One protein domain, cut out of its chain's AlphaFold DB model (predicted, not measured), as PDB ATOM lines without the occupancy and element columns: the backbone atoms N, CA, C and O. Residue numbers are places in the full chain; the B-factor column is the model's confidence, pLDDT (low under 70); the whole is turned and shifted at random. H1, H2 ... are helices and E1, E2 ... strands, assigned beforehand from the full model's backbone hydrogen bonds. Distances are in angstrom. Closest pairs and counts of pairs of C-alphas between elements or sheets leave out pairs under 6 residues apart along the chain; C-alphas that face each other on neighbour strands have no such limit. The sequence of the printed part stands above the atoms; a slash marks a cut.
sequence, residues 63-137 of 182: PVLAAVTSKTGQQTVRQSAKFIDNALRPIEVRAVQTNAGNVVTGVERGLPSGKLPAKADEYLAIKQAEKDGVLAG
ATOM      1  N   PRO A  63      46.467  35.757 -53.646       79.69
ATOM      2  CA  PRO A  63      45.677  36.968 -53.407       79.69
ATOM      3  C   PRO A  63      44.199  36.667 -53.143       79.69
ATOM      4  O   PRO A  63      43.607  37.241 -52.233       79.69
ATOM      5  N   VAL A  64      43.615  35.712 -53.873       82.81
ATOM      6  CA  VAL A  64      42.200  35.327 -53.733       82.81
ATOM      7  C   VAL A  64      41.928  34.662 -52.380       82.81
ATOM      8  O   VAL A  64      41.019  35.067 -51.658       82.81
ATOM      9  N   LEU A  65      42.749  33.684 -51.991       82.44
ATOM     10  CA  LEU A  65      42.648  33.016 -50.689       82.44
ATOM     11  C   LEU A  65      42.866  33.996 -49.534       82.44
ATOM     12  O   LEU A  65      42.143  33.947 -48.541       82.44
ATOM     13  N   ALA A  66      43.827  34.912 -49.657       79.25
ATOM     14  CA  ALA A  66      44.075  35.934 -48.648       79.25
ATOM     15  C   ALA A  66      42.900  36.912 -48.514       79.25
ATOM     16  O   ALA A  66      42.500  37.220 -47.392       79.25
ATOM     17  N   ALA A  67      42.312  37.346 -49.632       81.69
ATOM     18  CA  ALA A  67      41.144  38.219 -49.632       81.69
ATOM     19  C   ALA A  67      39.936  37.538 -48.975       81.69
ATOM     20  O   ALA A  67      39.364  38.096 -48.041       81.69
ATOM     21  N   VAL A  68      39.596  36.313 -49.388       83.31
ATOM     22  CA  VAL A  68      38.420  35.575 -48.887       83.31
ATOM     23  C   VAL A  68      38.564  35.177 -47.415       83.31
ATOM     24  O   VAL A  68      37.609  35.290 -46.653       83.31
ATOM     25  N   THR A  69      39.755  34.753 -46.983       83.25
ATOM     26  CA  THR A  69      40.015  34.363 -45.579       83.25
ATOM     27  C   THR A  69      40.351  35.543 -44.664       83.25
ATOM     28  O   THR A  69      40.585  35.351 -43.469       83.25
ATOM     29  N   SER A  70      40.416  36.768 -45.191       84.94
ATOM     30  CA  SER A  70      40.582  37.962 -44.360       84.94
ATOM     31  C   SER A  70      39.326  38.212 -43.525       84.94
ATOM     32  O   SER A  70      38.222  37.855 -43.931       84.94
ATOM     33  N   LYS A  71      39.465  38.879 -42.371       85.75
ATOM     34  CA  LYS A  71      38.308  39.250 -41.534       85.75
ATOM     35  C   LYS A  71      37.255  40.021 -42.338       85.75
ATOM     36  O   LYS A  71      36.069  39.723 -42.239       85.75
ATOM     37  N   THR A  72      37.702  40.966 -43.163       82.88
ATOM     38  CA  THR A  72      36.837  41.763 -44.037       82.88
ATOM     39  C   THR A  72      36.178  40.898 -45.110       82.88
ATOM     40  O   THR A  72      34.965  40.949 -45.265       82.88
ATOM     41  N   GLY A  73      36.937  40.039 -45.796       80.50
ATOM     42  CA  GLY A  73      36.395  39.147 -46.825       80.50
ATOM     43  C   GLY A  73      35.374  38.150 -46.281       80.50
ATOM     44  O   GLY A  73      34.307  37.990 -46.868       80.50
ATOM     45  N   GLN A  74      35.635  37.557 -45.114       86.38
ATOM     46  CA  GLN A  74      34.683  36.683 -44.423       86.38
ATOM     47  C   GLN A  74      33.372  37.415 -44.108       86.38
ATOM     48  O   GLN A  74      32.285  36.872 -44.317       86.38
ATOM     49  N   GLN A  75      33.454  38.661 -43.630       87.88
ATOM     50  CA  GLN A  75      32.273  39.488 -43.382       87.88
ATOM     51  C   GLN A  75      31.509  39.784 -44.673       87.88
ATOM     52  O   GLN A  75      30.291  39.605 -44.697       87.88
ATOM     53  N   THR A  76      32.199  40.167 -45.749       87.38
ATOM     54  CA  THR A  76      31.574  40.445 -47.049       87.38
ATOM     55  C   THR A  76      30.868  39.214 -47.615       87.38
ATOM     56  O   THR A  76      29.729  39.325 -48.069       87.38
ATOM     57  N   VAL A  77      31.483  38.029 -47.539       85.38
ATOM     58  CA  VAL A  77      30.877  36.763 -47.993       85.38
ATOM     59  C   VAL A  77      29.607  36.450 -47.196       85.38
ATOM     60  O   VAL A  77      28.555  36.189 -47.780       85.38
ATOM     61  N   ARG A  78      29.658  36.569 -45.864       87.25
ATOM     62  CA  ARG A  78      28.493  36.362 -44.986       87.25
ATOM     63  C   ARG A  78      27.371  37.367 -45.241       87.25
ATOM     64  O   ARG A  78      26.202  36.993 -45.258       87.25
ATOM     65  N   GLN A  79      27.705  38.643 -45.415       87.19
ATOM     66  CA  GLN A  79      26.725  39.697 -45.694       87.19
ATOM     67  C   GLN A  79      26.065  39.502 -47.057       87.19
ATOM     68  O   GLN A  79      24.843  39.588 -47.151       87.19
ATOM     69  N   SER A  80      26.852  39.162 -48.078       83.56
ATOM     70  CA  SER A  80      26.340  38.867 -49.419       83.56
ATOM     71  C   SER A  80      25.377  37.683 -49.383       83.56
ATOM     72  O   SER A  80      24.277  37.762 -49.921       83.56
ATOM     73  N   ALA A  81      25.729  36.615 -48.662       85.44
ATOM     74  CA  ALA A  81      24.860  35.454 -48.505       85.44
ATOM     75  C   ALA A  81      23.537  35.791 -47.800       85.44
ATOM     76  O   ALA A  81      22.480  35.355 -48.247       85.44
ATOM     77  N   LYS A  82      23.574  36.612 -46.741       86.00
ATOM     78  CA  LYS A  82      22.360  37.105 -46.063       86.00
ATOM     79  C   LYS A  82      21.505  37.984 -46.971       86.00
ATOM     80  O   LYS A  82      20.283  37.883 -46.937       86.00
ATOM     81  N   PHE A  83      22.131  38.850 -47.764       86.12
ATOM     82  CA  PHE A  83      21.421  39.714 -48.700       86.12
ATOM     83  C   PHE A  83      20.678  38.891 -49.755       86.12
ATOM     84  O   PHE A  83      19.485  39.100 -49.963       86.12
ATOM     85  N   ILE A  84      21.354  37.910 -50.359       85.38
ATOM     86  CA  ILE A  84      20.751  37.037 -51.370       85.38
ATOM     87  C   ILE A  84      19.651  36.165 -50.747       85.38
ATOM     88  O   ILE A  84      18.569  36.062 -51.316       85.38
ATOM     89  N   ASP A  85      19.866  35.605 -49.550       85.12
ATOM     90  CA  ASP A  85      18.836  34.830 -48.834       85.12
ATOM     91  C   ASP A  85      17.584  35.665 -48.544       85.12
ATOM     92  O   ASP A  85      16.463  35.183 -48.674       85.12
ATOM     93  N   ASN A  86      17.773  36.946 -48.215       81.38
ATOM     94  CA  ASN A  86      16.678  37.881 -47.990       81.38
ATOM     95  C   ASN A  86      15.958  38.289 -49.281       81.38
ATOM     96  O   ASN A  86      14.748  38.525 -49.254       81.38
ATOM     97  N   ALA A  87      16.684  38.391 -50.395       80.19
ATOM     98  CA  ALA A  87      16.116  38.703 -51.703       80.19
ATOM     99  C   ALA A  87      15.290  37.536 -52.264       80.19
ATOM    100  O   ALA A  87      14.253  37.770 -52.874       80.19
ATOM    101  N   LEU A  88      15.712  36.297 -52.001       82.25
ATOM    102  CA  LEU A  88      15.021  35.073 -52.418       82.25
ATOM    103  C   LEU A  88      13.864  34.667 -51.489       82.25
ATOM    104  O   LEU A  88      13.307  33.580 -51.649       82.25
ATOM    105  N   ARG A  89      13.497  35.505 -50.509       79.75
ATOM    106  CA  ARG A  89      12.362  35.220 -49.625       79.75
ATOM    107  C   ARG A  89      11.071  35.114 -50.442       79.75
ATOM    108  O   ARG A  89      10.805  36.015 -51.242       79.75
ATOM    109  N   PRO A  90      10.256  34.068 -50.221       73.62
ATOM    110  CA  PRO A  90       8.973  33.944 -50.890       73.62
ATOM    111  C   PRO A  90       8.082  35.133 -50.528       73.62
ATOM    112  O   PRO A  90       8.076  35.601 -49.389       73.62
ATOM    113  N   ILE A  91       7.363  35.641 -51.522       76.62
ATOM    114  CA  ILE A  91       6.374  36.697 -51.334       76.62
ATOM    115  C   ILE A  91       5.032  36.011 -51.108       76.62
ATOM    116  O   ILE A  91       4.539  35.308 -51.988       76.62
ATOM    117  N   GLU A  92       4.455  36.213 -49.931       69.75
ATOM    118  CA  GLU A  92       3.128  35.720 -49.592       69.75
ATOM    119  C   GLU A  92       2.121  36.852 -49.791       69.75
ATOM    120  O   GLU A  92       2.229  37.934 -49.208       69.75
ATOM    121  N   VAL A  93       1.140  36.611 -50.660       71.06
ATOM    122  CA  VAL A  93       0.030  37.536 -50.888       71.06
ATOM    123  C   VAL A  93      -1.094  37.136 -49.944       71.06
ATOM    124  O   VAL A  93      -1.708  36.082 -50.114       71.06
ATOM    125  N   ARG A  94      -1.372  37.970 -48.941       66.44
ATOM    126  CA  ARG A  94      -2.548  37.787 -48.091       66.44
ATOM    127  C   ARG A  94      -3.768  38.250 -48.873       66.44
ATOM    128  O   ARG A  94      -3.840  39.404 -49.290       66.44
ATOM    129  N   ALA A  95      -4.720  37.349 -49.074       71.31
ATOM    130  CA  ALA A  95      -6.018  37.668 -49.643       71.31
ATOM    131  C   ALA A  95      -7.115  37.229 -48.676       71.31
ATOM    132  O   ALA A  95      -7.065  36.131 -48.123       71.31
ATOM    133  N   VAL A  96      -8.102  38.096 -48.474       66.81
ATOM    134  CA  VAL A  96      -9.312  37.786 -47.715       66.81
ATOM    135  C   VAL A  96     -10.416  37.497 -48.716       66.81
ATOM    136  O   VAL A  96     -10.678  38.281 -49.631       66.81
ATOM    137  N   GLN A  97     -11.043  36.339 -48.564       68.25
ATOM    138  CA  GLN A  97     -12.180  35.949 -49.378       68.25
ATOM    139  C   GLN A  97     -13.419  36.684 -48.865       68.25
ATOM    140  O   GLN A  97     -13.782  36.564 -47.696       68.25
ATOM    141  N   THR A  98     -14.034  37.490 -49.725       70.69
ATOM    142  CA  THR A  98     -15.271  38.222 -49.425       70.69
ATOM    143  C   THR A  98     -16.415  37.674 -50.274       70.69
ATOM    144  O   THR A  98     -16.177  37.016 -51.288       70.69
ATOM    145  N   ASN A  99     -17.664  37.993 -49.918       70.81
ATOM    146  CA  ASN A  99     -18.845  37.604 -50.703       70.81
ATOM    147  C   ASN A  99     -18.838  38.151 -52.152       70.81
ATOM    148  O   ASN A  99     -19.619  37.682 -52.970       70.81
ATOM    149  N   ALA A 100     -17.961  39.112 -52.475       71.94
ATOM    150  CA  ALA A 100     -17.773  39.679 -53.815       71.94
ATOM    151  C   ALA A 100     -16.514  39.154 -54.548       71.94
ATOM    152  O   ALA A 100     -16.224  39.600 -55.656       71.94
ATOM    153  N   GLY A 101     -15.760  38.222 -53.949       68.69
ATOM    154  CA  GLY A 101     -14.508  37.674 -54.489       68.69
ATOM    155  C   GLY A 101     -13.299  37.852 -53.558       68.69
ATOM    156  O   GLY A 101     -13.412  38.374 -52.445       68.69
ATOM    157  N   ASN A 102     -12.121  37.393 -53.998       74.00
ATOM    158  CA  ASN A 102     -10.874  37.516 -53.233       74.00
ATOM    159  C   ASN A 102     -10.325  38.948 -53.309       74.00
ATOM    160  O   ASN A 102     -10.004  39.435 -54.392       74.00
ATOM    161  N   VAL A 103     -10.150  39.589 -52.155       72.69
ATOM    162  CA  VAL A 103      -9.526  40.912 -52.029       72.69
ATOM    163  C   VAL A 103      -8.118  40.737 -51.469       72.69
ATOM    164  O   VAL A 103      -7.947  40.161 -50.398       72.69
ATOM    165  N   VAL A 104      -7.097  41.223 -52.178       73.69
ATOM    166  CA  VAL A 104      -5.710  41.235 -51.679       73.69
ATOM    167  C   VAL A 104      -5.590  42.281 -50.571       73.69
ATOM    168  O   VAL A 104      -5.859  43.458 -50.798       73.69
ATOM    169  N   THR A 105      -5.193  41.858 -49.373       67.62
ATOM    170  CA  THR A 105      -5.116  42.701 -48.169       67.62
ATOM    171  C   THR A 105      -3.691  43.062 -47.764       67.62
ATOM    172  O   THR A 105      -3.503  43.963 -46.950       67.62
ATOM    173  N   GLY A 106      -2.678  42.414 -48.343       67.31
ATOM    174  CA  GLY A 106      -1.281  42.774 -48.117       67.31
ATOM    175  C   GLY A 106      -0.288  41.856 -48.823       67.31
ATOM    176  O   GLY A 106      -0.620  40.740 -49.223       67.31
ATOM    177  N   VAL A 107       0.945  42.342 -48.958       71.12
ATOM    178  CA  VAL A 107       2.089  41.589 -49.485       71.12
ATOM    179  C   VAL A 107       3.132  41.495 -48.379       71.12
ATOM    180  O   VAL A 107       3.719  42.505 -47.990       71.12
ATOM    181  N   GLU A 108       3.364  40.292 -47.866       71.25
ATOM    182  CA  GLU A 108       4.373  40.029 -46.841       71.25
ATOM    183  C   GLU A 108       5.515  39.195 -47.429       71.25
ATOM    184  O   GLU A 108       5.332  38.409 -48.358       71.25
ATOM    185  N   ARG A 109       6.732  39.375 -46.906       69.31
ATOM    186  CA  ARG A 109       7.844  38.470 -47.223       69.31
ATOM    187  C   ARG A 109       7.886  37.365 -46.179       69.31
ATOM    188  O   ARG A 109       7.944  37.665 -44.988       69.31
ATOM    189  N   GLY A 110       7.925  36.121 -46.638       69.00
ATOM    190  CA  GLY A 110       8.082  34.943 -45.796       69.00
ATOM    191  C   GLY A 110       9.420  34.916 -45.049       69.00
ATOM    192  O   GLY A 110      10.309  35.757 -45.238       69.00
ATOM    193  N   LEU A 111       9.562  33.927 -44.169       66.75
ATOM    194  CA  LEU A 111      10.753  33.747 -43.339       66.75
ATOM    195  C   LEU A 111      12.022  33.524 -44.191       66.75
ATOM    196  O   LEU A 111      11.963  32.865 -45.233       66.75
ATOM    197  N   PRO A 112      13.185  34.053 -43.760       68.31
ATOM    198  CA  PRO A 112      14.463  33.757 -44.402       68.31
ATOM    199  C   PRO A 112      14.755  32.257 -44.364       68.31
ATOM    200  O   PRO A 112      14.524  31.595 -43.352       68.31
ATOM    201  N   SER A 113      15.298  31.731 -45.462       72.38
ATOM    202  CA  SER A 113      15.567  30.298 -45.600       72.38
ATOM    203  C   SER A 113      16.790  29.853 -44.798       72.38
ATOM    204  O   SER A 113      16.893  28.685 -44.425       72.38
ATOM    205  N   GLY A 114      17.749  30.761 -44.574       76.81
ATOM    206  CA  GLY A 114      19.001  30.488 -43.866       76.81
ATOM    207  C   GLY A 114      19.981  29.568 -44.611       76.81
ATOM    208  O   GLY A 114      21.112  29.393 -44.157       76.81
ATOM    209  N   LYS A 115      19.603  29.020 -45.775       79.94
ATOM    210  CA  LYS A 115      20.404  28.041 -46.529       79.94
ATOM    211  C   LYS A 115      21.671  28.651 -47.123       79.94
ATOM    212  O   LYS A 115      22.716  28.004 -47.141       79.94
ATOM    213  N   LEU A 116      21.590  29.884 -47.622       81.25
ATOM    214  CA  LEU A 116      22.744  30.570 -48.211       81.25
ATOM    215  C   LEU A 116      23.763  31.038 -47.158       81.25
ATOM    216  O   LEU A 116      24.952  30.815 -47.375       81.25
ATOM    217  N   PRO A 117      23.352  31.614 -46.012       81.25
ATOM    218  CA  PRO A 117      24.256  31.867 -44.894       81.25
ATOM    219  C   PRO A 117      25.009  30.613 -44.429       81.25
ATOM    220  O   PRO A 117      26.221  30.683 -44.254       81.25
ATOM    221  N   ALA A 118      24.329  29.466 -44.317       83.56
ATOM    222  CA  ALA A 118      24.968  28.206 -43.929       83.56
ATOM    223  C   ALA A 118      26.043  27.762 -44.940       83.56
ATOM    224  O   ALA A 118      27.180  27.489 -44.561       83.56
ATOM    225  N   LYS A 119      25.728  27.796 -46.243       82.25
ATOM    226  CA  LYS A 119      26.701  27.489 -47.308       82.25
ATOM    227  C   LYS A 119      27.882  28.457 -47.347       82.25
ATOM    228  O   LYS A 119      28.989  28.065 -47.701       82.25
ATOM    229  N   ALA A 120      27.663  29.726 -47.010       80.56
ATOM    230  CA  ALA A 120      28.733  30.712 -46.937       80.56
ATOM    231  C   ALA A 120      29.716  30.393 -45.804       80.56
ATOM    232  O   ALA A 120      30.924  30.519 -45.995       80.56
ATOM    233  N   ASP A 121      29.221  29.938 -44.654       84.00
ATOM    234  CA  ASP A 121      30.074  29.495 -43.552       84.00
ATOM    235  C   ASP A 121      30.840  28.207 -43.893       84.00
ATOM    236  O   ASP A 121      32.039  28.128 -43.617       84.00
ATOM    237  N   GLU A 122      30.204  27.247 -44.571       85.62
ATOM    238  CA  GLU A 122      30.878  26.051 -45.102       85.62
ATOM    239  C   GLU A 122      31.989  26.418 -46.101       85.62
ATOM    240  O   GLU A 122      33.119  25.939 -45.988       85.62
ATOM    241  N   TYR A 123      31.709  27.328 -47.039       82.94
ATOM    242  CA  TYR A 123      32.691  27.809 -48.013       82.94
ATOM    243  C   TYR A 123      33.892  28.487 -47.339       82.94
ATOM    244  O   TYR A 123      35.044  28.231 -47.696       82.94
ATOM    245  N   LEU A 124      33.647  29.328 -46.330       86.56
ATOM    246  CA  LEU A 124      34.717  29.969 -45.568       86.56
ATOM    247  C   LEU A 124      35.545  28.956 -44.772       86.56
ATOM    248  O   LEU A 124      36.764  29.111 -44.698       86.56
ATOM    249  N   ALA A 125      34.919  27.914 -44.220       84.88
ATOM    250  CA  ALA A 125      35.622  26.845 -43.516       84.88
ATOM    251  C   ALA A 125      36.561  26.068 -44.453       84.88
ATOM    252  O   ALA A 125      37.720  25.838 -44.106       84.88
ATOM    253  N   ILE A 126      36.106  25.746 -45.668       86.38
ATOM    254  CA  ILE A 126      36.935  25.094 -46.693       86.38
ATOM    255  C   ILE A 126      38.114  25.994 -47.079       86.38
ATOM    256  O   ILE A 126      39.262  25.552 -47.068       86.38
ATOM    257  N   LYS A 127      37.868  27.281 -47.350       84.25
ATOM    258  CA  LYS A 127      38.934  28.227 -47.724       84.25
ATOM    259  C   LYS A 127      39.933  28.486 -46.602       84.25
ATOM    260  O   LYS A 127      41.111  28.725 -46.872       84.25
ATOM    261  N   GLN A 128      39.490  28.409 -45.351       84.88
ATOM    262  CA  GLN A 128      40.381  28.475 -44.201       84.88
ATOM    263  C   GLN A 128      41.255  27.216 -44.106       84.88
ATOM    264  O   GLN A 128      42.470  27.344 -43.975       84.88
ATOM    265  N   ALA A 129      40.677  26.026 -44.289       84.19
ATOM    266  CA  ALA A 129      41.429  24.773 -44.325       84.19
ATOM    267  C   ALA A 129      42.440  24.722 -45.488       84.19
ATOM    268  O   ALA A 129      43.565  24.267 -45.301       84.19
ATOM    269  N   GLU A 130      42.088  25.246 -46.668       83.12
ATOM    270  CA  GLU A 130      43.015  25.393 -47.799       83.12
ATOM    271  C   GLU A 130      44.202  26.298 -47.442       83.12
ATOM    272  O   GLU A 130      45.355  25.948 -47.693       83.12
ATOM    273  N   LYS A 131      43.942  27.454 -46.819       82.69
ATOM    274  CA  LYS A 131      44.995  28.368 -46.359       82.69
ATOM    275  C   LYS A 131      45.914  27.705 -45.338       82.69
ATOM    276  O   LYS A 131      47.134  27.827 -45.456       82.69
ATOM    277  N   ASP A 132      45.344  26.995 -44.373       81.12
ATOM    278  CA  ASP A 132      46.108  26.296 -43.341       81.12
ATOM    279  C   ASP A 132      46.922  25.141 -43.952       81.12
ATOM    280  O   ASP A 132      48.086  24.950 -43.599       81.12
ATOM    281  N   GLY A 133      46.375  24.456 -44.961       81.25
ATOM    282  CA  GLY A 133      47.074  23.453 -45.763       81.25
ATOM    283  C   GLY A 133      48.249  24.024 -46.561       81.25
ATOM    284  O   GLY A 133      49.324  23.430 -46.573       81.25
ATOM    285  N   VAL A 134      48.107  25.206 -47.170       80.19
ATOM    286  CA  VAL A 134      49.208  25.887 -47.878       80.19
ATOM    287  C   VAL A 134      50.308  26.333 -46.910       80.19
ATOM    288  O   VAL A 134      51.496  26.249 -47.230       80.19
ATOM    289  N   LEU A 135      49.937  26.788 -45.711       75.75
ATOM    290  CA  LEU A 135      50.897  27.158 -44.669       75.75
ATOM    291  C   LEU A 135      51.625  25.928 -44.099       75.75
ATOM    292  O   LEU A 135      52.836  25.995 -43.879       75.75
ATOM    293  N   ALA A 136      50.925  24.803 -43.929       73.69
ATOM    294  CA  ALA A 136      51.485  23.530 -43.470       73.69
ATOM    295  C   ALA A 136      52.305  22.797 -44.554       73.69
ATOM    296  O   ALA A 136      53.280  22.110 -44.249       73.69
ATOM    297  N   GLY A 137      51.963  22.984 -45.832       59.84
ATOM    298  CA  GLY A 137      52.581  22.342 -46.997       59.84
ATOM    299  C   GLY A 137      54.006  22.801 -47.322       59.84
ATOM    300  O   GLY A 137      54.652  22.222 -48.192       59.84
TER     301      GLY A 137
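This is residues 63 to 137 of the 182 residues of an uncharacterized protein of Rummeliibacillus stabekisii (UniProt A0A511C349). A long, thin rod has a two-stranded hairpin, E1 and E2, as one half and a pair of helices, H2 and H3, side by side as the other, with the short helix H1 set at an angle to both near the far end of the helical half. The chain runs out along H2 and E1, turns at the hairpin's tip and comes back along E2 and H3; residues 132 to 137 of H3 stick out beyond the rest. The printed part has 75 residues, with three named helices and two named strands in the order H1, H2, E1, E2, H3. The sheet has the order E1, E2 and is antiparallel, and the class is mixed, helices and strands. The whole is extended, with a radius of gyration of the C-alphas of 20.4 A and spans of 73 by 16 by 13 A.

E1, residues 91 to 98, and E2, residues 101 to 109, form an antiparallel hairpin, their directions at 155 degrees. N 92 and O 108 are 2.8 A apart and N 103 and O 96 are 2.9 A apart, both within hydrogen-bond range. E2 bends by 52 degrees at residue 105. H2, residues 71 to 87, and H3, residues 115 to 137, touch at a shallow tilt of 23 degrees, opposite ways; H3 does this with residues 115 to 124 alone. Their closest C-alphas, those of Ala 81 and Pro 117, are 5.1 A apart. H1, residues 63 to 69, touches residues 124 to 131 of H3 at a steep tilt of 57 degrees, opposite ways, the closest C-alphas being those of Thr 69 and Gln 128, 6.1 A apart. H1 and H2 only just touch, and only at the corner by their link, with 3 pairs of C-alphas within 8 A; the closest are those of Ala 67 and Gly 73, 5.6 A apart. H1 is apart from E1 and E2, H2 from E2, and H3 from E1. In H1, H2 and H3 every O i to N i+4 pair is within hydrogen-bond range.

E1 is 21.8 A from first to last C-alpha and E2 is 23.5 A. H3 is 32.7 A long, H2 24.4 A and H1 10.0 A. C-alpha 63, where H1 begins, is at (45.677, 36.968, -53.407); C-alpha 98, where E1 ends, is at (-15.271, 38.222, -49.425); C-alpha 137, where H3 ends, is at (52.581, 22.342, -46.997).

The two C-alphas farthest apart, those of Asn 99 and Gly 137, are 73.1 A apart. The printed part has no cut, and its four links are tight. The mean pLDDT of the printed part is 78.7; residues 92, 94, 96 to 97, 101, 105 to 106, 109 to 112 and 137 are under 70.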